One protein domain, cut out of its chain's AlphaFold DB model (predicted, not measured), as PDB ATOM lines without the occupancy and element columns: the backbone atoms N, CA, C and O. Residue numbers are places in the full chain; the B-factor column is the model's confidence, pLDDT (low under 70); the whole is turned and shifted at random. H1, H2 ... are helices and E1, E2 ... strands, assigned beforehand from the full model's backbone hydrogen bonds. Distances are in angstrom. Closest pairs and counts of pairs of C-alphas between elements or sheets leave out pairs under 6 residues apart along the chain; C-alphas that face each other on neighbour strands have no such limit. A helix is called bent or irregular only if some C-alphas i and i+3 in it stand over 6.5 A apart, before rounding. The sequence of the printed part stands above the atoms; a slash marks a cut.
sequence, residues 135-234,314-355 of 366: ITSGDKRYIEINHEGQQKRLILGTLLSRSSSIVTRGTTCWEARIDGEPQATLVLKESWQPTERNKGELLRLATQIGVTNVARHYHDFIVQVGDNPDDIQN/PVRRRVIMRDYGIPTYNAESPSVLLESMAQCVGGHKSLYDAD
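AT A GLANCE: This is residues 135 to 234 and 314 to 355 of the 366 residues of the protein "Serine threonine-kinase sgk2" of Trichoderma arundinaceum (UniProt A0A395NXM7). One strongly twisted antiparallel sheet of seven strands folds back on itself at the bent strand E3, with the small leaf of E1 and E2 partly facing the larger leaf of E4, E5, E7 and E6. H1 packs on E6 and E7, while the longer H2 lies off the sheet, its Leu 351 near H1, at the end of a long link from E7. The printed part has 142 residues, with elements in the order E1, E2, E3, E4, E5, H1, E6, E7, H2; the sheet's order is E1, E2, E3, E4, E5, E7, E6. The class is mixed, helices and strands; the whole is compact, with a radius of gyration of the C-alphas of 16.4 A and spans of 48 by 36 by 35 A.

IN THESE COORDINATES: E1 is residues 135 to 137, beginning at C-alpha 135 (-33.460, -36.244, -45.479). E2 is residues 140 to 147, 20.5 A long. E3, residues 150 to 162, is 29.1 A long and bends by 80 degrees at residue 158. E4 is residues 172 to 178, 18.6 A. E5, residues 181 to 193, is 30.0 A long and bends by 76 degrees at residue 184. H1 is residues 199 to 209, 15.7 A; E6 is residues 217 to 222; E7 is residues 315 to 321, 19.4 A. H2, residues 334 to 353, is 28.5 A long and ends at C-alpha 353 (-39.627, -39.704, -5.089).

HOW THE PARTS SIT: E1 to E5 form a meander, each strand the antiparallel neighbour of the one before. E1 and E2 are a hairpin, with N 135 and O 142 2.9 A apart. Across E2 and E3, N 145 and O 152 are 2.9 A apart; across E3 and E4, N 155 and O 177, 2.8 A; across E4 and E5, N 176 and O 186, 2.8 A. E5 and E7 have N 189 and O 319 at 2.8 A, and E7 and E6 have N 320 and O 219 at 2.7 A. E5, H1 and E6 make a split strand-helix-strand unit, two strands running the same way with E7 between them, and its crossover is right-handed. H1 is on the sheet at a height of 9.1 A, over E7 and along the strands, at 10 degrees to E7 on the local plane; its closest C-alphas to E6 are those of Arg 204 and His 217, 5.1 A apart. H1 and H2 are close but not clearly touching, with the closest C-alphas, of Ala 206 and Leu 351, 7.0 A apart, and are about perpendicular at 86 degrees. In H1 and H2 every O i to N i+4 pair is within hydrogen-bond range.

THE WHOLE: The farthest C-alphas, of Asp 227 and Ser 335, are 50.5 A apart. Residues 235 to 313 are not printed, and C-alphas 234 and 314 are 10.6 A apart across the cut. The link from E7 to H2 is long, with 12 residues. The mean pLDDT of the printed part is 91.0, and no printed residue is under 70.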
ATOM      1  N   ILE A 135     -34.024 -35.874 -44.189       96.19
ATOM      2  CA  ILE A 135     -33.460 -36.244 -45.479       96.19
ATOM      3  C   ILE A 135     -34.185 -37.488 -45.986       96.19
ATOM      4  O   ILE A 135     -34.332 -38.473 -45.263       96.19
ATOM      5  N   THR A 136     -34.623 -37.451 -47.242       93.88
ATOM      6  CA  THR A 136     -35.165 -38.618 -47.948       93.88
ATOM      7  C   THR A 136     -34.125 -39.116 -48.945       93.88
ATOM      8  O   THR A 136     -33.724 -38.366 -49.831       93.88
ATOM      9  N   SER A 137     -33.716 -40.377 -48.821       92.31
ATOM     10  CA  SER A 137     -32.788 -41.047 -49.737       92.31
ATOM     11  C   SER A 137     -33.357 -42.410 -50.123       92.31
ATOM     12  O   SER A 137     -33.407 -43.321 -49.292       92.31
ATOM     13  N   GLY A 138     -33.801 -42.542 -51.374       89.88
ATOM     14  CA  GLY A 138     -34.605 -43.687 -51.810       89.88
ATOM     15  C   GLY A 138     -35.861 -43.819 -50.946       89.88
ATOM     16  O   GLY A 138     -36.550 -42.830 -50.693       89.88
ATOM     17  N   ASP A 139     -36.098 -45.020 -50.422       87.94
ATOM     18  CA  ASP A 139     -37.259 -45.322 -49.574       87.94
ATOM     19  C   ASP A 139     -37.041 -44.999 -48.089       87.94
ATOM     20  O   ASP A 139     -37.938 -45.170 -47.260       87.94
ATOM     21  N   LYS A 140     -35.843 -44.536 -47.716       92.06
ATOM     22  CA  LYS A 140     -35.504 -44.221 -46.328       92.06
ATOM     23  C   LYS A 140     -35.624 -42.727 -46.068       92.06
ATOM     24  O   LYS A 140     -35.174 -41.894 -46.855       92.06
ATOM     25  N   ARG A 141     -36.169 -42.395 -44.902       95.88
ATOM     26  CA  ARG A 141     -36.121 -41.047 -44.327       95.88
ATOM     27  C   ARG A 141     -35.268 -41.086 -43.077       95.88
ATOM     28  O   ARG A 141     -35.400 -42.026 -42.299       95.88
ATOM     29  N   TYR A 142     -34.406 -40.104 -42.880       96.94
ATOM     30  CA  TYR A 142     -33.543 -40.055 -41.708       96.94
ATOM     31  C   TYR A 142     -33.216 -38.627 -41.299       96.94
ATOM     32  O   TYR A 142     -33.432 -37.677 -42.050       96.94
ATOM     33  N   ILE A 143     -32.703 -38.500 -40.082       97.44
ATOM     34  CA  ILE A 143     -32.071 -37.283 -39.582       97.44
ATOM     35  C   ILE A 143     -30.636 -37.607 -39.179       97.44
ATOM     36  O   ILE A 143     -30.329 -38.747 -38.821       97.44
ATOM     37  N   GLU A 144     -29.773 -36.605 -39.211       96.56
ATOM     38  CA  GLU A 144     -28.409 -36.711 -38.699       96.56
ATOM     39  C   GLU A 144     -28.355 -36.119 -37.292       96.56
ATOM     40  O   GLU A 144     -28.962 -35.080 -37.014       96.56
ATOM     41  N   ILE A 145     -27.687 -36.826 -36.382       95.69
ATOM     42  CA  ILE A 145     -27.519 -36.421 -34.986       95.69
ATOM     43  C   ILE A 145     -26.057 -36.572 -34.584       95.69
ATOM     44  O   ILE A 145     -25.397 -37.533 -34.974       95.69
ATOM     45  N   ASN A 146     -25.574 -35.664 -33.740       94.38
ATOM     46  CA  ASN A 146     -24.301 -35.834 -33.054       94.38
ATOM     47  C   ASN A 146     -24.571 -36.378 -31.650       94.38
ATOM     48  O   ASN A 146     -25.061 -35.658 -30.780       94.38
ATOM     49  N   HIS A 147     -24.268 -37.652 -31.441       91.81
ATOM     50  CA  HIS A 147     -24.427 -38.307 -30.153       91.81
ATOM     51  C   HIS A 147     -23.056 -38.732 -29.634       91.81
ATOM     52  O   HIS A 147     -22.371 -39.513 -30.288       91.81
ATOM     53  N   GLU A 148     -22.660 -38.204 -28.472       89.62
ATOM     54  CA  GLU A 148     -21.379 -38.526 -27.818       89.62
ATOM     55  C   GLU A 148     -20.154 -38.272 -28.722       89.62
ATOM     56  O   GLU A 148     -19.185 -39.024 -28.727       89.62
ATOM     57  N   GLY A 149     -20.204 -37.203 -29.524       90.94
ATOM     58  CA  GLY A 149     -19.131 -36.833 -30.451       90.94
ATOM     59  C   GLY A 149     -19.133 -37.621 -31.763       90.94
ATOM     60  O   GLY A 149     -18.311 -37.345 -32.634       90.94
ATOM     61  N   GLN A 150     -20.059 -38.565 -31.937       92.75
ATOM     62  CA  GLN A 150     -20.196 -39.366 -33.147       92.75
ATOM     63  C   GLN A 150     -21.401 -38.914 -33.970       92.75
ATOM     64  O   GLN A 150     -22.520 -38.788 -33.465       92.75
ATOM     65  N   GLN A 151     -21.183 -38.724 -35.271       95.31
ATOM     66  CA  GLN A 151     -22.270 -38.513 -36.221       95.31
ATOM     67  C   GLN A 151     -23.001 -39.833 -36.460       95.31
ATOM     68  O   GLN A 151     -22.403 -40.817 -36.895       95.31
ATOM     69  N   LYS A 152     -24.301 -39.849 -36.174       95.38
ATOM     70  CA  LYS A 152     -25.179 -41.003 -36.373       95.38
ATOM     71  C   LYS A 152     -26.361 -40.613 -37.249       95.38
ATOM     72  O   LYS A 152     -26.883 -39.501 -37.165       95.38
ATOM     73  N   ARG A 153     -26.828 -41.565 -38.057       96.06
ATOM     74  CA  ARG A 153     -28.080 -41.442 -38.809       96.06
ATOM     75  C   ARG A 153     -29.189 -42.149 -38.063       96.06
ATOM     76  O   ARG A 153     -29.067 -43.321 -37.718       96.06
ATOM     77  N   LEU A 154     -30.278 -41.430 -37.834       96.25
ATOM     78  CA  LEU A 154     -31.478 -41.967 -37.223       96.25
ATOM     79  C   LEU A 154     -32.551 -42.128 -38.302       96.25
ATOM     80  O   LEU A 154     -33.131 -41.145 -38.764       96.25
ATOM     81  N   ILE A 155     -32.792 -43.369 -38.716       96.25
ATOM     82  CA  ILE A 155     -33.794 -43.725 -39.721       96.25
ATOM     83  C   ILE A 155     -35.184 -43.607 -39.100       96.25
ATOM     84  O   ILE A 155     -35.467 -44.256 -38.095       96.25
ATOM     85  N   LEU A 156     -36.054 -42.807 -39.713       95.75
ATOM     86  CA  LEU A 156     -37.440 -42.612 -39.302       95.75
ATOM     87  C   LEU A 156     -38.316 -43.726 -39.881       95.75
ATOM     88  O   LEU A 156     -38.379 -43.907 -41.099       95.75
ATOM     89  N   GLY A 157     -38.990 -44.454 -38.998       92.88
ATOM     90  CA  GLY A 157     -39.939 -45.510 -39.325       92.88
ATOM     91  C   GLY A 157     -41.385 -45.026 -39.257       92.88
ATOM     92  O   GLY A 157     -41.746 -43.973 -39.798       92.88
ATOM     93  N   THR A 158     -42.220 -45.824 -38.595       91.62
ATOM     94  CA  THR A 158     -43.660 -45.598 -38.467       91.62
ATOM     95  C   THR A 158     -43.964 -44.306 -37.716       91.62
ATOM     96  O   THR A 158     -43.344 -43.975 -36.706       91.62
ATOM     97  N   LEU A 159     -44.971 -43.572 -38.185       91.69
ATOM     98  CA  LEU A 159     -45.505 -42.429 -37.457       91.69
ATOM     99  C   LEU A 159     -46.393 -42.916 -36.300       91.69
ATOM    100  O   LEU A 159     -47.494 -43.407 -36.535       91.69
ATOM    101  N   LEU A 160     -45.944 -42.723 -35.060       89.88
ATOM    102  CA  LEU A 160     -46.658 -43.155 -33.853       89.88
ATOM    103  C   LEU A 160     -47.795 -42.204 -33.470       89.88
ATOM    104  O   LEU A 160     -48.872 -42.619 -33.052       89.88
ATOM    105  N   SER A 161     -47.548 -40.895 -33.555       88.12
ATOM    106  CA  SER A 161     -48.540 -39.885 -33.184       88.12
ATOM    107  C   SER A 161     -48.230 -38.537 -33.812       88.12
ATOM    108  O   SER A 161     -47.070 -38.188 -34.038       88.12
ATOM    109  N   ARG A 162     -49.274 -37.740 -34.057       87.94
ATOM    110  CA  ARG A 162     -49.142 -36.378 -34.572       87.94
ATOM    111  C   ARG A 162     -50.304 -35.490 -34.152       87.94
ATOM    112  O   ARG A 162     -51.471 -35.846 -34.304       87.94
ATOM    113  N   SER A 163     -49.990 -34.268 -33.729       86.50
ATOM    114  CA  SER A 163     -50.984 -33.208 -33.579       86.50
ATOM    115  C   SER A 163     -51.314 -32.531 -34.917       86.50
ATOM    116  O   SER A 163     -50.470 -31.861 -35.520       86.50
ATOM    117  N   SER A 164     -52.567 -32.658 -35.364       81.94
ATOM    118  CA  SER A 164     -53.072 -31.955 -36.555       81.94
ATOM    119  C   SER A 164     -53.450 -30.497 -36.282       81.94
ATOM    120  O   SER A 164     -53.406 -29.664 -37.181       81.94
ATOM    121  N   SER A 165     -53.807 -30.162 -35.040       86.56
ATOM    122  CA  SER A 165     -54.221 -28.812 -34.660       86.56
ATOM    123  C   SER A 165     -53.129 -27.774 -34.948       86.56
ATOM    124  O   SER A 165     -51.964 -27.962 -34.589       86.56
ATOM    125  N   ILE A 166     -53.538 -26.656 -35.559       86.62
ATOM    126  CA  ILE A 166     -52.645 -25.577 -36.006       86.62
ATOM    127  C   ILE A 166     -51.913 -24.973 -34.806       86.62
ATOM    128  O   ILE A 166     -50.706 -25.135 -34.682       86.62
ATOM    129  N   VAL A 167     -52.654 -24.347 -33.884       88.50
ATOM    130  CA  VAL A 167     -52.087 -23.662 -32.713       88.50
ATOM    131  C   VAL A 167     -51.883 -24.653 -31.572       88.50
ATOM    132  O   VAL A 167     -52.764 -24.860 -30.738       88.50
ATOM    133  N   THR A 168     -50.733 -25.321 -31.574       85.88
ATOM    134  CA  THR A 168     -50.313 -26.299 -30.560       85.88
ATOM    135  C   THR A 168     -48.790 -26.395 -30.523       85.88
ATOM    136  O   THR A 168     -48.093 -25.782 -31.316       85.88
ATOM    137  N   ARG A 169     -48.238 -27.266 -29.673       87.38
ATOM    138  CA  ARG A 169     -46.815 -27.633 -29.755       87.38
ATOM    139  C   ARG A 169     -46.448 -28.437 -31.011       87.38
ATOM    140  O   ARG A 169     -45.286 -28.788 -31.162       87.38
ATOM    141  N   GLY A 170     -47.410 -28.814 -31.859       88.94
ATOM    142  CA  GLY A 170     -47.157 -29.612 -33.062       88.94
ATOM    143  C   GLY A 170     -46.476 -30.951 -32.776       88.94
ATOM    144  O   GLY A 170     -45.649 -31.379 -33.572       88.94
ATOM    145  N   THR A 171     -46.757 -31.575 -31.621       91.56
ATOM    146  CA  THR A 171     -46.045 -32.790 -31.209       91.56
ATOM    147  C   THR A 171     -46.197 -33.887 -32.251       91.56
ATOM    148  O   THR A 171     -47.325 -34.229 -32.614       91.56
ATOM    149  N   THR A 172     -45.066 -34.434 -32.684       93.50
ATOM    150  CA  THR A 172     -44.989 -35.539 -33.638       93.50
ATOM    151  C   THR A 172     -44.002 -36.573 -33.115       93.50
ATOM    152  O   THR A 172     -42.929 -36.204 -32.643       93.50
ATOM    153  N   CYS A 173     -44.393 -37.844 -33.140       94.50
ATOM    154  CA  CYS A 173     -43.581 -38.958 -32.673       94.50
ATOM    155  C   CYS A 173     -43.421 -39.978 -33.798       94.50
ATOM    156  O   CYS A 173     -44.424 -40.398 -34.379       94.50
ATOM    157  N   TRP A 174     -42.191 -40.407 -34.045       94.81
ATOM    158  CA  TRP A 174     -41.866 -41.488 -34.969       94.81
ATOM    159  C   TRP A 174     -41.133 -42.593 -34.229       94.81
ATOM    160  O   TRP A 174     -40.321 -42.307 -33.347       94.81
ATOM    161  N   GLU A 175     -41.369 -43.830 -34.647       93.88
ATOM    162  CA  GLU A 175     -40.381 -44.881 -34.453       93.88
ATOM    163  C   GLU A 175     -39.109 -44.494 -35.193       93.88
ATOM    164  O   GLU A 175     -39.135 -43.871 -36.260       93.88
ATOM    165  N   ALA A 176     -37.986 -44.851 -34.606       94.69
ATOM    166  CA  ALA A 176     -36.688 -44.489 -35.103       94.69
ATOM    167  C   ALA A 176     -35.694 -45.612 -34.819       94.69
ATOM    168  O   ALA A 176     -35.839 -46.347 -33.849       94.69
ATOM    169  N   ARG A 177     -34.673 -45.748 -35.657       94.50
ATOM    170  CA  ARG A 177     -33.580 -46.703 -35.439       94.50
ATOM    171  C   ARG A 177     -32.265 -46.103 -35.881       94.50
ATOM    172  O   ARG A 177     -32.237 -45.314 -36.827       94.50
ATOM    173  N   ILE A 178     -31.186 -46.472 -35.214       94.12
ATOM    174  CA  ILE A 178     -29.849 -46.070 -35.643       94.12
ATOM    175  C   ILE A 178     -29.506 -46.864 -36.910       94.12
ATOM    176  O   ILE A 178     -29.774 -48.064 -37.002       94.12
ATOM    177  N   ASP A 179     -28.985 -46.184 -37.927       92.94
ATOM    178  CA  ASP A 179     -28.579 -46.836 -39.171       92.94
ATOM    179  C   ASP A 179     -27.461 -47.852 -38.892       92.94
ATOM    180  O   ASP A 179     -26.490 -47.538 -38.211       92.94
ATOM    181  N   GLY A 180     -27.625 -49.084 -39.375       88.62
ATOM    182  CA  GLY A 180     -26.737 -50.207 -39.050       88.62
ATOM    183  C   GLY A 180     -27.036 -50.939 -37.731       88.62
ATOM    184  O   GLY A 180     -26.520 -52.035 -37.536       88.62
ATOM    185  N   GLU A 181     -27.919 -50.422 -36.870       89.25
ATOM    186  CA  GLU A 181     -28.281 -51.039 -35.581       89.25
ATOM    187  C   GLU A 181     -29.802 -51.307 -35.495       89.25
ATOM    188  O   GLU A 181     -30.538 -50.611 -34.791       89.25
ATOM    189  N   PRO A 182     -30.327 -52.323 -36.206       77.19
ATOM    190  CA  PRO A 182     -31.770 -52.552 -36.316       77.19
ATOM    191  C   PRO A 182     -32.456 -52.951 -35.001       77.19
ATOM    192  O   PRO A 182     -33.672 -52.826 -34.911       77.19
ATOM    193  N   GLN A 183     -31.701 -53.421 -34.005       75.69
ATOM    194  CA  GLN A 183     -32.226 -53.818 -32.690       75.69
ATOM    195  C   GLN A 183     -32.470 -52.619 -31.757       75.69
ATOM    196  O   GLN A 183     -33.176 -52.743 -30.759       75.69
ATOM    197  N   ALA A 184     -31.889 -51.454 -32.060       75.00
ATOM    198  CA  ALA A 184     -32.040 -50.248 -31.256       75.00
ATOM    199  C   ALA A 184     -33.288 -49.469 -31.697       75.00
ATOM    200  O   ALA A 184     -33.193 -48.487 -32.441       75.00
ATOM    201  N   THR A 185     -34.466 -49.908 -31.247       86.69
ATOM    202  CA  THR A 185     -35.707 -49.161 -31.477       86.69
ATOM    203  C   THR A 185     -35.765 -47.963 -30.539       86.69
ATOM    204  O   THR A 185     -35.706 -48.092 -29.322       86.69
ATOM    205  N   LEU A 186     -35.871 -46.779 -31.123       94.38
ATOM    206  CA  LEU A 186     -35.962 -45.497 -30.443       94.38
ATOM    207  C   LEU A 186     -37.273 -44.809 -30.830       94.38
ATOM    208  O   LEU A 186     -37.901 -45.130 -31.838       94.38
ATOM    209  N   VAL A 187     -37.653 -43.786 -30.071       94.56
ATOM    210  CA  VAL A 187     -38.708 -42.849 -30.466       94.56
ATOM    211  C   VAL A 187     -38.134 -41.459 -30.610       94.56
ATOM    212  O   VAL A 187     -37.612 -40.891 -29.651       94.56
ATOM    213  N   LEU A 188     -38.293 -40.883 -31.799       95.88
ATOM    214  CA  LEU A 188     -38.048 -39.469 -32.033       95.88
ATOM    215  C   LEU A 188     -39.328 -38.693 -31.744       95.88
ATOM    216  O   LEU A 188     -40.330 -38.853 -32.437       95.88
ATOM    217  N   LYS A 189     -39.281 -37.797 -30.763       95.25
ATOM    218  CA  LYS A 189     -40.362 -36.868 -30.442       95.25
ATOM    219  C   LYS A 189     -39.958 -35.444 -30.771       95.25
ATOM    220  O   LYS A 189     -39.052 -34.884 -30.161       95.25
ATOM    221  N   GLU A 190     -40.710 -34.817 -31.656       94.50
ATOM    222  CA  GLU A 190     -40.548 -33.419 -32.030       94.50
ATOM    223  C   GLU A 190     -41.667 -32.560 -31.440       94.50
ATOM    224  O   GLU A 190     -42.819 -32.988 -31.353       94.50
ATOM    225  N   SER A 191     -41.343 -31.343 -30.996       93.50
ATOM    226  CA  SER A 191     -42.342 -30.342 -30.594       93.50
ATOM    227  C   SER A 191     -41.773 -28.928 -30.504       93.50
ATOM    228  O   SER A 191     -40.600 -28.736 -30.200       93.50
ATOM    229  N   TRP A 192     -42.648 -27.942 -30.688       93.50
ATOM    230  CA  TRP A 192     -42.399 -26.527 -30.422       93.50
ATOM    231  C   TRP A 192     -42.533 -26.246 -28.925       93.50
ATOM    232  O   TRP A 192     -43.565 -26.567 -28.318       93.50
ATOM    233  N   GLN A 193     -41.487 -25.692 -28.317       89.69
ATOM    234  CA  GLN A 193     -41.396 -25.463 -26.874       89.69
ATOM    235  C   GLN A 193     -40.848 -24.063 -26.585       89.69
ATOM    236  O   GLN A 193     -39.974 -23.601 -27.316       89.69
ATOM    237  N   PRO A 194     -41.324 -23.383 -25.529       86.38
ATOM    238  CA  PRO A 194     -40.674 -22.170 -25.041       86.38
ATOM    239  C   PRO A 194     -39.217 -22.473 -24.687       86.38
ATOM    240  O   PRO A 194     -38.938 -23.545 -24.148       86.38
ATOM    241  N   THR A 195     -38.305 -21.544 -24.968       79.19
ATOM    242  CA  THR A 195     -36.857 -21.747 -24.784       79.19
ATOM    243  C   THR A 195     -36.496 -22.141 -23.351       79.19
ATOM    244  O   THR A 195     -35.677 -23.031 -23.148       79.19
ATOM    245  N   GLU A 196     -37.179 -21.556 -22.366       75.38
ATOM    246  CA  GLU A 196     -36.984 -21.823 -20.934       75.38
ATOM    247  C   GLU A 196     -37.400 -23.239 -20.510       75.38
ATOM    248  O   GLU A 196     -36.994 -23.733 -19.461       75.38
ATOM    249  N   ARG A 197     -38.242 -23.917 -21.300       72.94
ATOM    250  CA  ARG A 197     -38.789 -25.222 -20.935       72.94
ATOM    251  C   ARG A 197     -38.055 -26.337 -21.665       72.94
ATOM    252  O   ARG A 197     -38.428 -26.708 -22.776       72.94
ATOM    253  N   ASN A 198     -37.090 -26.958 -20.991       81.19
ATOM    254  CA  ASN A 198     -36.374 -28.114 -21.519       81.19
ATOM    255  C   ASN A 198     -36.935 -29.445 -20.990       81.19
ATOM    256  O   ASN A 198     -36.568 -29.933 -19.925       81.19
ATOM    257  N   LYS A 199     -37.839 -30.073 -21.753       78.44
ATOM    258  CA  LYS A 199     -38.334 -31.419 -21.406       78.44
ATOM    259  C   LYS A 199     -37.280 -32.524 -21.537       78.44
ATOM    260  O   LYS A 199     -37.443 -33.552 -20.887       78.44
ATOM    261  N   GLY A 200     -36.276 -32.343 -22.395       85.94
ATOM    262  CA  GLY A 200     -35.213 -33.330 -22.597       85.94
ATOM    263  C   GLY A 200     -34.345 -33.473 -21.354       85.94
ATOM    264  O   GLY A 200     -34.081 -34.584 -20.913       85.94
ATOM    265  N   GLU A 201     -34.025 -32.350 -20.716       89.56
ATOM    266  CA  GLU A 201     -33.239 -32.306 -19.481       89.56
ATOM    267  C   GLU A 201     -33.907 -33.031 -18.311       89.56
ATOM    268  O   GLU A 201     -33.260 -33.843 -17.658       89.56
ATOM    269  N   LEU A 202     -35.211 -32.819 -18.095       88.94
ATOM    270  CA  LEU A 202     -35.958 -33.551 -17.064       88.94
ATOM    271  C   LEU A 202     -35.969 -35.063 -17.326       88.94
ATOM    272  O   LEU A 202     -35.872 -35.852 -16.391       88.94
ATOM    273  N   LEU A 203     -36.074 -35.476 -18.593       91.44
ATOM    274  CA  LEU A 203     -36.042 -36.891 -18.960       91.44
ATOM    275  C   LEU A 203     -34.646 -37.497 -18.766       91.44
ATOM    276  O   LEU A 203     -34.519 -38.631 -18.306       91.44
ATOM    277  N   ARG A 204     -33.599 -36.732 -19.091       93.69
ATOM    278  CA  ARG A 204     -32.202 -37.103 -18.851       93.69
ATOM    279  C   ARG A 204     -31.940 -37.292 -17.361       93.69
ATOM    280  O   ARG A 204     -31.395 -38.323 -16.984       93.69
ATOM    281  N   LEU A 205     -32.392 -36.353 -16.529       94.12
ATOM    282  CA  LEU A 205     -32.281 -36.444 -15.073       94.12
ATOM    283  C   LEU A 205     -33.007 -37.684 -14.533       94.12
ATOM    284  O   LEU A 205     -32.408 -38.471 -13.809       94.12
ATOM    285  N   ALA A 206     -34.258 -37.913 -14.947       93.62
ATOM    286  CA  ALA A 206     -35.016 -39.103 -14.550       93.62
ATOM    287  C   ALA A 206     -34.297 -40.411 -14.933       93.62
ATOM    288  O   ALA A 206     -34.275 -41.364 -14.160       93.62
ATOM    289  N   THR A 207     -33.654 -40.434 -16.104       94.62
ATOM    290  CA  THR A 207     -32.867 -41.586 -16.568       94.62
ATOM    291  C   THR A 207     -31.626 -41.811 -15.705       94.62
ATOM    292  O   THR A 207     -31.333 -42.948 -15.359       94.62
ATOM    293  N   GLN A 208     -30.917 -40.741 -15.334       95.75
ATOM    294  CA  GLN A 208     -29.721 -40.808 -14.485       95.75
ATOM    295  C   GLN A 208     -30.038 -41.268 -13.059       95.75
ATOM    296  O   GLN A 208     -29.266 -42.028 -12.483       95.75
ATOM    297  N   ILE A 209     -31.178 -40.839 -12.512       96.00
ATOM    298  CA  ILE A 209     -31.657 -41.261 -11.186       96.00
ATOM    299  C   ILE A 209     -32.160 -42.718 -11.207       96.00
ATOM    300  O   ILE A 209     -32.242 -43.360 -10.165       96.00
ATOM    301  N   GLY A 210     -32.469 -43.266 -12.387       94.75
ATOM    302  CA  GLY A 210     -33.000 -44.623 -12.519       94.75
ATOM    303  C   GLY A 210     -34.497 -44.712 -12.223       94.75
ATOM    304  O   GLY A 210     -34.964 -45.722 -11.698       94.75
ATOM    305  N   VAL A 211     -35.256 -43.661 -12.553       93.19
ATOM    306  CA  VAL A 211     -36.721 -43.663 -12.449       93.19
ATOM    307  C   VAL A 211     -37.301 -44.820 -13.267       93.19
ATOM    308  O   VAL A 211     -36.945 -45.017 -14.431       93.19
ATOM    309  N   THR A 212     -38.220 -45.573 -12.665       92.25
ATOM    310  CA  THR A 212     -38.843 -46.750 -13.289       92.25
ATOM    311  C   THR A 212     -40.134 -46.391 -14.021       92.25
ATOM    312  O   THR A 212     -40.749 -45.361 -13.754       92.25
ATOM    313  N   ASN A 213     -40.558 -47.240 -14.965       89.31
ATOM    314  CA  ASN A 213     -41.797 -47.082 -15.749       89.31
ATOM    315  C   ASN A 213     -41.925 -45.721 -16.465       89.31
ATOM    316  O   ASN A 213     -43.025 -45.205 -16.671       89.31
ATOM    317  N   VAL A 214     -40.789 -45.122 -16.830       89.12
ATOM    318  CA  VAL A 214     -40.691 -43.896 -17.627       89.12
ATOM    319  C   VAL A 214     -39.671 -44.138 -18.732       89.12
ATOM    320  O   VAL A 214     -38.626 -44.742 -18.501       89.12
ATOM    321  N   ALA A 215     -39.971 -43.654 -19.937       90.25
ATOM    322  CA  ALA A 215     -39.071 -43.778 -21.076       90.25
ATOM    323  C   ALA A 215     -37.685 -43.195 -20.774       90.25
ATOM    324  O   ALA A 215     -37.570 -42.063 -20.292       90.25
ATOM    325  N   ARG A 216     -36.623 -43.927 -21.115       92.69
ATOM    326  CA  ARG A 216     -35.256 -43.448 -20.896       92.69
ATOM    327  C   ARG A 216     -34.829 -42.492 -21.997       92.69
ATOM    328  O   ARG A 216     -35.040 -42.737 -23.189       92.69
ATOM    329  N   HIS A 217     -34.183 -41.409 -21.591       94.69
ATOM    330  CA  HIS A 217     -33.542 -40.451 -22.482       94.69
ATOM    331  C   HIS A 217     -32.399 -41.123 -23.247       94.69
ATOM    332  O   HIS A 217     -31.626 -41.898 -22.684       94.69
ATOM    333  N   TYR A 218     -32.315 -40.828 -24.543       94.69
ATOM    334  CA  TYR A 218     -31.176 -41.166 -25.391       94.69
ATOM    335  C   TYR A 218     -30.403 -39.897 -25.759       94.69
ATOM    336  O   TYR A 218     -29.206 -39.796 -25.520       94.69
ATOM    337  N   HIS A 219     -31.089 -38.910 -26.340       95.19
ATOM    338  CA  HIS A 219     -30.479 -37.666 -26.804       95.19
ATOM    339  C   HIS A 219     -31.548 -36.582 -26.988       95.19
ATOM    340  O   HIS A 219     -32.712 -36.897 -27.229       95.19
ATOM    341  N   ASP A 220     -31.187 -35.304 -26.916       94.69
ATOM    342  CA  ASP A 220     -32.081 -34.206 -27.282       94.69
ATOM    343  C   ASP A 220     -31.308 -32.984 -27.776       94.69
ATOM    344  O   ASP A 220     -30.172 -32.750 -27.373       94.69
ATOM    345  N   PHE A 221     -31.936 -32.209 -28.658       94.50
ATOM    346  CA  PHE A 221     -31.337 -31.008 -29.231       94.50
ATOM    347  C   PHE A 221     -32.401 -30.056 -29.783       94.50
ATOM    348  O   PHE A 221     -33.518 -30.450 -30.143       94.50
ATOM    349  N   ILE A 222     -32.041 -28.774 -29.854       95.19
ATOM    350  CA  ILE A 222     -32.805 -27.768 -30.596       95.19
ATOM    351  C   ILE A 222     -32.468 -27.938 -32.074       95.19
ATOM    352  O   ILE A 222     -31.293 -27.950 -32.444       95.19
ATOM    353  N   VAL A 223     -33.493 -28.066 -32.910       96.06
ATOM    354  CA  VAL A 223     -33.307 -28.234 -34.351       96.06
ATOM    355  C   VAL A 223     -32.703 -26.959 -34.932       96.06
ATOM    356  O   VAL A 223     -33.180 -25.865 -34.636       96.06
ATOM    357  N   GLN A 224     -31.667 -27.110 -35.754       95.81
ATOM    358  CA  GLN A 224     -31.038 -26.014 -36.487       95.81
ATOM    359  C   GLN A 224     -31.516 -26.032 -37.940       95.81
ATOM    360  O   GLN A 224     -31.670 -27.099 -38.534       95.81
ATOM    361  N   VAL A 225     -31.771 -24.858 -38.509       94.06
ATOM    362  CA  VAL A 225     -32.099 -24.688 -39.929       94.06
ATOM    363  C   VAL A 225     -31.151 -23.639 -40.495       94.06
ATOM    364  O   VAL A 225     -31.309 -22.446 -40.229       94.06
ATOM    365  N   GLY A 226     -30.161 -24.104 -41.262       90.25
ATOM    366  CA  GLY A 226     -28.927 -23.344 -41.476       90.25
ATOM    367  C   GLY A 226     -28.169 -23.213 -40.152       90.25
ATOM    368  O   GLY A 226     -28.202 -24.132 -39.336       90.25
ATOM    369  N   ASP A 227     -27.584 -22.045 -39.906       90.31
ATOM    370  CA  ASP A 227     -26.795 -21.772 -38.692       90.31
ATOM    371  C   ASP A 227     -27.626 -21.247 -37.511       90.31
ATOM    372  O   ASP A 227     -27.081 -20.764 -36.520       90.31
ATOM    373  N   ASN A 228     -28.958 -21.291 -37.618       93.50
ATOM    374  CA  ASN A 228     -29.858 -20.691 -36.640       93.50
ATOM    375  C   ASN A 228     -30.825 -21.714 -36.035       93.50
ATOM    376  O   ASN A 228     -31.319 -22.594 -36.759       93.50
ATOM    377  N   PRO A 229     -31.206 -21.541 -34.754       94.81
ATOM    378  CA  PRO A 229     -32.288 -22.300 -34.152       94.81
ATOM    379  C   PRO A 229     -33.573 -22.184 -34.972       94.81
ATOM    380  O   PRO A 229     -33.942 -21.115 -35.465       94.81
ATOM    381  N   ASP A 230     -34.287 -23.295 -35.105       95.69
ATOM    382  CA  ASP A 230     -35.582 -23.316 -35.769       95.69
ATOM    383  C   ASP A 230     -36.657 -22.750 -34.835       95.69
ATOM    384  O   ASP A 230     -37.339 -23.475 -34.104       95.69
ATOM    385  N   ASP A 231     -36.742 -21.423 -34.819       94.69
ATOM    386  CA  ASP A 231     -37.684 -20.642 -34.029       94.69
ATOM    387  C   ASP A 231     -38.787 -20.004 -34.895       94.69
ATOM    388  O   ASP A 231     -38.667 -19.836 -36.115       94.69
ATOM    389  N   ILE A 232     -39.916 -19.664 -34.267       92.25
ATOM    390  CA  ILE A 232     -41.076 -19.136 -34.992       92.25
ATOM    391  C   ILE A 232     -40.816 -17.722 -35.540       92.25
ATOM    392  O   ILE A 232     -41.256 -17.408 -36.648       92.25
ATOM    393  N   GLN A 233     -40.160 -16.846 -34.784       91.50
ATOM    394  CA  GLN A 233     -40.024 -15.431 -35.132       91.50
ATOM    395  C   GLN A 233     -39.001 -15.189 -36.251       91.50
ATOM    396  O   GLN A 233     -39.288 -14.479 -37.215       91.50
ATOM    397  N   ASN A 234     -37.829 -15.798 -36.161       91.69
ATOM    398  CA  ASN A 234     -36.731 -15.598 -37.095       91.69
ATOM    399  C   ASN A 234     -36.790 -16.621 -38.228       91.69
ATOM    400  O   ASN A 234     -36.740 -16.244 -39.399       91.69
ATOM    401  N   PRO A 314     -41.274 -19.863 -29.508       92.25
ATOM    402  CA  PRO A 314     -40.968 -21.245 -29.227       92.25
ATOM    403  C   PRO A 314     -39.938 -21.731 -30.241       92.25
ATOM    404  O   PRO A 314     -40.026 -21.428 -31.433       92.25
ATOM    405  N   VAL A 315     -39.012 -22.547 -29.765       94.50
ATOM    406  CA  VAL A 315     -38.024 -23.245 -30.581       94.50
ATOM    407  C   VAL A 315     -38.480 -24.679 -30.816       94.50
ATOM    408  O   VAL A 315     -39.153 -25.288 -29.972       94.50
ATOM    409  N   ARG A 316     -38.125 -25.252 -31.964       95.19
ATOM    410  CA  ARG A 316     -38.398 -26.660 -32.250       95.19
ATOM    411  C   ARG A 316     -37.325 -27.548 -31.627       95.19
ATOM    412  O   ARG A 316     -36.138 -27.394 -31.897       95.19
ATOM    413  N   ARG A 317     -37.746 -28.504 -30.796       95.00
ATOM    414  CA  ARG A 317     -36.859 -29.452 -30.105       95.00
ATOM    415  C   ARG A 317     -37.199 -30.889 -30.479       95.00
ATOM    416  O   ARG A 317     -38.380 -31.246 -30.561       95.00
ATOM    417  N   ARG A 318     -36.159 -31.707 -30.622       96.44
ATOM    418  CA  ARG A 318     -36.233 -33.165 -30.752       96.44
ATOM    419  C   ARG A 318     -35.722 -33.826 -29.486       96.44
ATOM    420  O   ARG A 318     -34.670 -33.450 -28.984       96.44
ATOM    421  N   VAL A 319     -36.476 -34.792 -28.978       95.56
ATOM    422  CA  VAL A 319     -36.097 -35.661 -27.859       95.56
ATOM    423  C   VAL A 319     -36.176 -37.098 -28.356       95.56
ATOM    424  O   VAL A 319     -37.203 -37.498 -28.900       95.56
ATOM    425  N   ILE A 320     -35.098 -37.848 -28.184       95.62
ATOM    426  CA  ILE A 320     -34.949 -39.243 -28.591       95.62
ATOM    427  C   ILE A 320     -34.955 -40.104 -27.329       95.62
ATOM    428  O   ILE A 320     -34.290 -39.770 -26.344       95.62
ATOM    429  N   MET A 321     -35.726 -41.188 -27.351       94.69
ATOM    430  CA  MET A 321     -35.992 -42.038 -26.186       94.69
ATOM    431  C   MET A 321     -35.795 -43.514 -26.548       94.69
ATOM    432  O   MET A 321     -36.068 -43.878 -27.690       94.69
ATOM    433  N   ARG A 322     -35.325 -44.338 -25.602       90.31
ATOM    434  CA  ARG A 322     -35.047 -45.777 -25.809       90.31
ATOM    435  C   ARG A 322     -36.263 -46.682 -25.636       90.31
ATOM    436  O   ARG A 322     -36.301 -47.755 -26.215       90.31
ATOM    437  N   ASP A 323     -37.247 -46.247 -24.861       85.75
ATOM    438  CA  ASP A 323     -38.402 -47.065 -24.508       85.75
ATOM    439  C   ASP A 323     -39.685 -46.335 -24.898       85.75
ATOM    440  O   ASP A 323     -39.795 -45.110 -24.765       85.75
ATOM    441  N   TYR A 324     -40.657 -47.091 -25.385       82.75
ATOM    442  CA  TYR A 324     -42.009 -46.622 -25.625       82.75
ATOM    443  C   TYR A 324     -42.962 -47.798 -25.485       82.75
ATOM    444  O   TYR A 324     -42.643 -48.908 -25.902       82.75
ATOM    445  N   GLY A 325     -44.122 -47.542 -24.898       80.19
ATOM    446  CA  GLY A 325     -45.164 -48.547 -24.801       80.19
ATOM    447  C   GLY A 325     -46.312 -48.314 -25.768       80.19
ATOM    448  O   GLY A 325     -46.285 -47.424 -26.628       80.19
ATOM    449  N   ILE A 326     -47.337 -49.139 -25.616       79.75
ATOM    450  CA  ILE A 326     -48.531 -49.127 -26.455       79.75
ATOM    451  C   ILE A 326     -49.546 -48.168 -25.818       79.75
ATOM    452  O   ILE A 326     -49.755 -48.210 -24.606       79.75
ATOM    453  N   PRO A 327     -50.210 -47.290 -26.592       80.75
ATOM    454  CA  PRO A 327     -51.235 -46.422 -26.030       80.75
ATOM    455  C   PRO A 327     -52.316 -47.229 -25.304       80.75
ATOM    456  O   PRO A 327     -52.842 -48.190 -25.858       80.75
ATOM    457  N   THR A 328     -52.726 -46.809 -24.105       81.94
ATOM    458  CA  THR A 328     -53.632 -47.616 -23.260       81.94
ATOM    459  C   THR A 328     -55.002 -47.883 -23.890       81.94
ATOM    460  O   THR A 328     -55.684 -48.830 -23.520       81.94
ATOM    461  N   TYR A 329     -55.435 -47.060 -24.848       82.56
ATOM    462  CA  TYR A 329     -56.680 -47.288 -25.589       82.56
ATOM    463  C   TYR A 329     -56.589 -48.435 -26.611       82.56
ATOM    464  O   TYR A 329     -57.619 -48.847 -27.133       82.56
ATOM    465  N   ASN A 330     -55.383 -48.939 -26.885       84.88
ATOM    466  CA  ASN A 330     -55.127 -50.140 -27.680       84.88
ATOM    467  C   ASN A 330     -54.917 -51.382 -26.793       84.88
ATOM    468  O   ASN A 330     -54.463 -52.404 -27.298       84.88
ATOM    469  N   ALA A 331     -55.194 -51.305 -25.485       87.25
ATOM    470  CA  ALA A 331     -55.057 -52.455 -24.599       87.25
ATOM    471  C   ALA A 331     -55.929 -53.623 -25.088       87.25
ATOM    472  O   ALA A 331     -57.132 -53.469 -25.300       87.25
ATOM    473  N   GLU A 332     -55.317 -54.797 -25.231       90.56
ATOM    474  CA  GLU A 332     -55.965 -55.999 -25.776       90.56
ATOM    475  C   GLU A 332     -57.007 -56.598 -24.820       90.56
ATOM    476  O   GLU A 332     -57.885 -57.355 -25.229       90.56
ATOM    477  N   SER A 333     -56.924 -56.255 -23.532       93.25
ATOM    478  CA  SER A 333     -57.835 -56.735 -22.498       93.25
ATOM    479  C   SER A 333     -57.914 -55.774 -21.302       93.25
ATOM    480  O   SER A 333     -57.017 -54.947 -21.096       93.25
ATOM    481  N   PRO A 334     -58.964 -55.884 -20.462       94.06
ATOM    482  CA  PRO A 334     -59.062 -55.114 -19.224       94.06
ATOM    483  C   PRO A 334     -57.895 -55.337 -18.252       94.06
ATOM    484  O   PRO A 334     -57.509 -54.399 -17.560       94.06
ATOM    485  N   SER A 335     -57.314 -56.540 -18.202       94.25
ATOM    486  CA  SER A 335     -56.157 -56.830 -17.345       94.25
ATOM    487  C   SER A 335     -54.917 -56.065 -17.800       94.25
ATOM    488  O   SER A 335     -54.302 -55.390 -16.979       94.25
ATOM    489  N   VAL A 336     -54.617 -56.069 -19.104       90.81
ATOM    490  CA  VAL A 336     -53.510 -55.284 -19.686       90.81
ATOM    491  C   VAL A 336     -53.701 -53.790 -19.423       90.81
ATOM    492  O   VAL A 336     -52.751 -53.087 -19.075       90.81
ATOM    493  N   LEU A 337     -54.936 -53.288 -19.531       90.88
ATOM    494  CA  LEU A 337     -55.245 -51.893 -19.215       90.88
ATOM    495  C   LEU A 337     -54.962 -51.560 -17.741       90.88
ATOM    496  O   LEU A 337     -54.356 -50.526 -17.456       90.88
ATOM    497  N   LEU A 338     -55.401 -52.414 -16.812       91.88
ATOM    498  CA  LEU A 338     -55.179 -52.222 -15.376       91.88
ATOM    499  C   LEU A 338     -53.694 -52.297 -15.013       91.88
ATOM    500  O   LEU A 338     -53.220 -51.469 -14.235       91.88
ATOM    501  N   GLU A 339     -52.954 -53.228 -15.611       90.31
ATOM    502  CA  GLU A 339     -51.507 -53.340 -15.439       90.31
ATOM    503  C   GLU A 339     -50.790 -52.088 -15.955       90.31
ATOM    504  O   GLU A 339     -49.995 -51.489 -15.230       90.31
ATOM    505  N   SER A 340     -51.159 -51.608 -17.146       88.75
ATOM    506  CA  SER A 340     -50.626 -50.362 -17.710       88.75
ATOM    507  C   SER A 340     -50.894 -49.173 -16.780       88.75
ATOM    508  O   SER A 340     -50.009 -48.356 -16.529       88.75
ATOM    509  N   MET A 341     -52.105 -49.071 -16.215       89.25
ATOM    510  CA  MET A 341     -52.440 -48.027 -15.239       89.25
ATOM    511  C   MET A 341     -51.609 -48.142 -13.957       89.25
ATOM    512  O   MET A 341     -51.138 -47.122 -13.451       89.25
ATOM    513  N   ALA A 342     -51.401 -49.355 -13.443       90.75
ATOM    514  CA  ALA A 342     -50.562 -49.591 -12.271       90.75
ATOM    515  C   ALA A 342     -49.105 -49.175 -12.532       90.75
ATOM    516  O   ALA A 342     -48.514 -48.461 -11.717       90.75
ATOM    517  N   GLN A 343     -48.556 -49.521 -13.700       89.38
ATOM    518  CA  GLN A 343     -47.218 -49.105 -14.124       89.38
ATOM    519  C   GLN A 343     -47.107 -47.578 -14.257       89.38
ATOM    520  O   GLN A 343     -46.147 -47.001 -13.745       89.38
ATOM    521  N   CYS A 344     -48.114 -46.906 -14.837       88.38
ATOM    522  CA  CYS A 344     -48.179 -45.439 -14.913       88.38
ATOM    523  C   CYS A 344     -48.111 -44.789 -13.523       88.38
ATOM    524  O   CYS A 344     -47.390 -43.810 -13.321       88.38
ATOM    525  N   VAL A 345     -48.881 -45.312 -12.561       90.56
ATOM    526  CA  VAL A 345     -48.885 -44.819 -11.175       90.56
ATOM    527  C   VAL A 345     -47.523 -45.056 -10.527       90.56
ATOM    528  O   VAL A 345     -46.990 -44.141  -9.900       90.56
ATOM    529  N   GLY A 346     -46.932 -46.236 -10.731       92.12
ATOM    530  CA  GLY A 346     -45.580 -46.558 -10.271       92.12
ATOM    531  C   GLY A 346     -44.527 -45.591 -10.818       92.12
ATOM    532  O   GLY A 346     -43.734 -45.058 -10.046       92.12
ATOM    533  N   GLY A 347     -44.573 -45.276 -12.115       91.62
ATOM    534  CA  GLY A 347     -43.643 -44.325 -12.730       91.62
ATOM    535  C   GLY A 347     -43.832 -42.896 -12.229       91.62
ATOM    536  O   GLY A 347     -42.864 -42.198 -11.934       91.62
ATOM    537  N   HIS A 348     -45.079 -42.461 -12.029       90.62
ATOM    538  CA  HIS A 348     -45.367 -41.164 -11.416       90.62
ATOM    539  C   HIS A 348     -44.887 -41.067  -9.964       90.62
ATOM    540  O   HIS A 348     -44.379 -40.017  -9.569       90.62
ATOM    541  N   LYS A 349     -45.029 -42.143  -9.183       93.31
ATOM    542  CA  LYS A 349     -44.485 -42.229  -7.825       93.31
ATOM    543  C   LYS A 349     -42.956 -42.159  -7.852       93.31
ATOM    544  O   LYS A 349     -42.395 -41.330  -7.154       93.31
ATOM    545  N   SER A 350     -42.304 -42.936  -8.717       94.25
ATOM    546  CA  SER A 350     -40.841 -42.932  -8.859       94.25
ATOM    547  C   SER A 350     -40.295 -41.562  -9.284       94.25
ATOM    548  O   SER A 350     -39.274 -41.124  -8.764       94.25
ATOM    549  N   LEU A 351     -41.000 -40.840 -10.164       93.75
ATOM    550  CA  LEU A 351     -40.675 -39.450 -10.505       93.75
ATOM    551  C   LEU A 351     -40.809 -38.509  -9.305       93.75
ATOM    552  O   LEU A 351     -39.947 -37.661  -9.100       93.75
ATOM    553  N   TYR A 352     -41.886 -38.642  -8.530       93.19
ATOM    554  CA  TYR A 352     -42.113 -37.819  -7.345       93.19
ATOM    555  C   TYR A 352     -41.047 -38.058  -6.270       93.19
ATOM    556  O   TYR A 352     -40.517 -37.097  -5.722       93.19
ATOM    557  N   ASP A 353     -40.685 -39.320  -6.029       94.81
ATOM    558  CA  ASP A 353     -39.627 -39.704  -5.089       94.81
ATOM    559  C   ASP A 353     -38.244 -39.173  -5.541       94.81
ATOM    560  O   ASP A 353     -37.356 -38.968  -4.718       94.81
ATOM    561  N   ALA A 354     -38.082 -38.886  -6.839       93.44
ATOM    562  CA  ALA A 354     -36.917 -38.230  -7.437       93.44
ATOM    563  C   ALA A 354     -37.017 -36.687  -7.495       93.44
ATOM    564  O   ALA A 354     -36.224 -36.052  -8.189       93.44
ATOM    565  N   ASP A 355     -38.001 -36.081  -6.820       92.50
ATOM    566  CA  ASP A 355     -38.302 -34.637  -6.827       92.50
ATOM    567  C   ASP A 355     -38.643 -34.063  -8.223       92.50
ATOM    568  O   ASP A 355     -38.483 -32.878  -8.524       92.50
TER     569      ASP A 355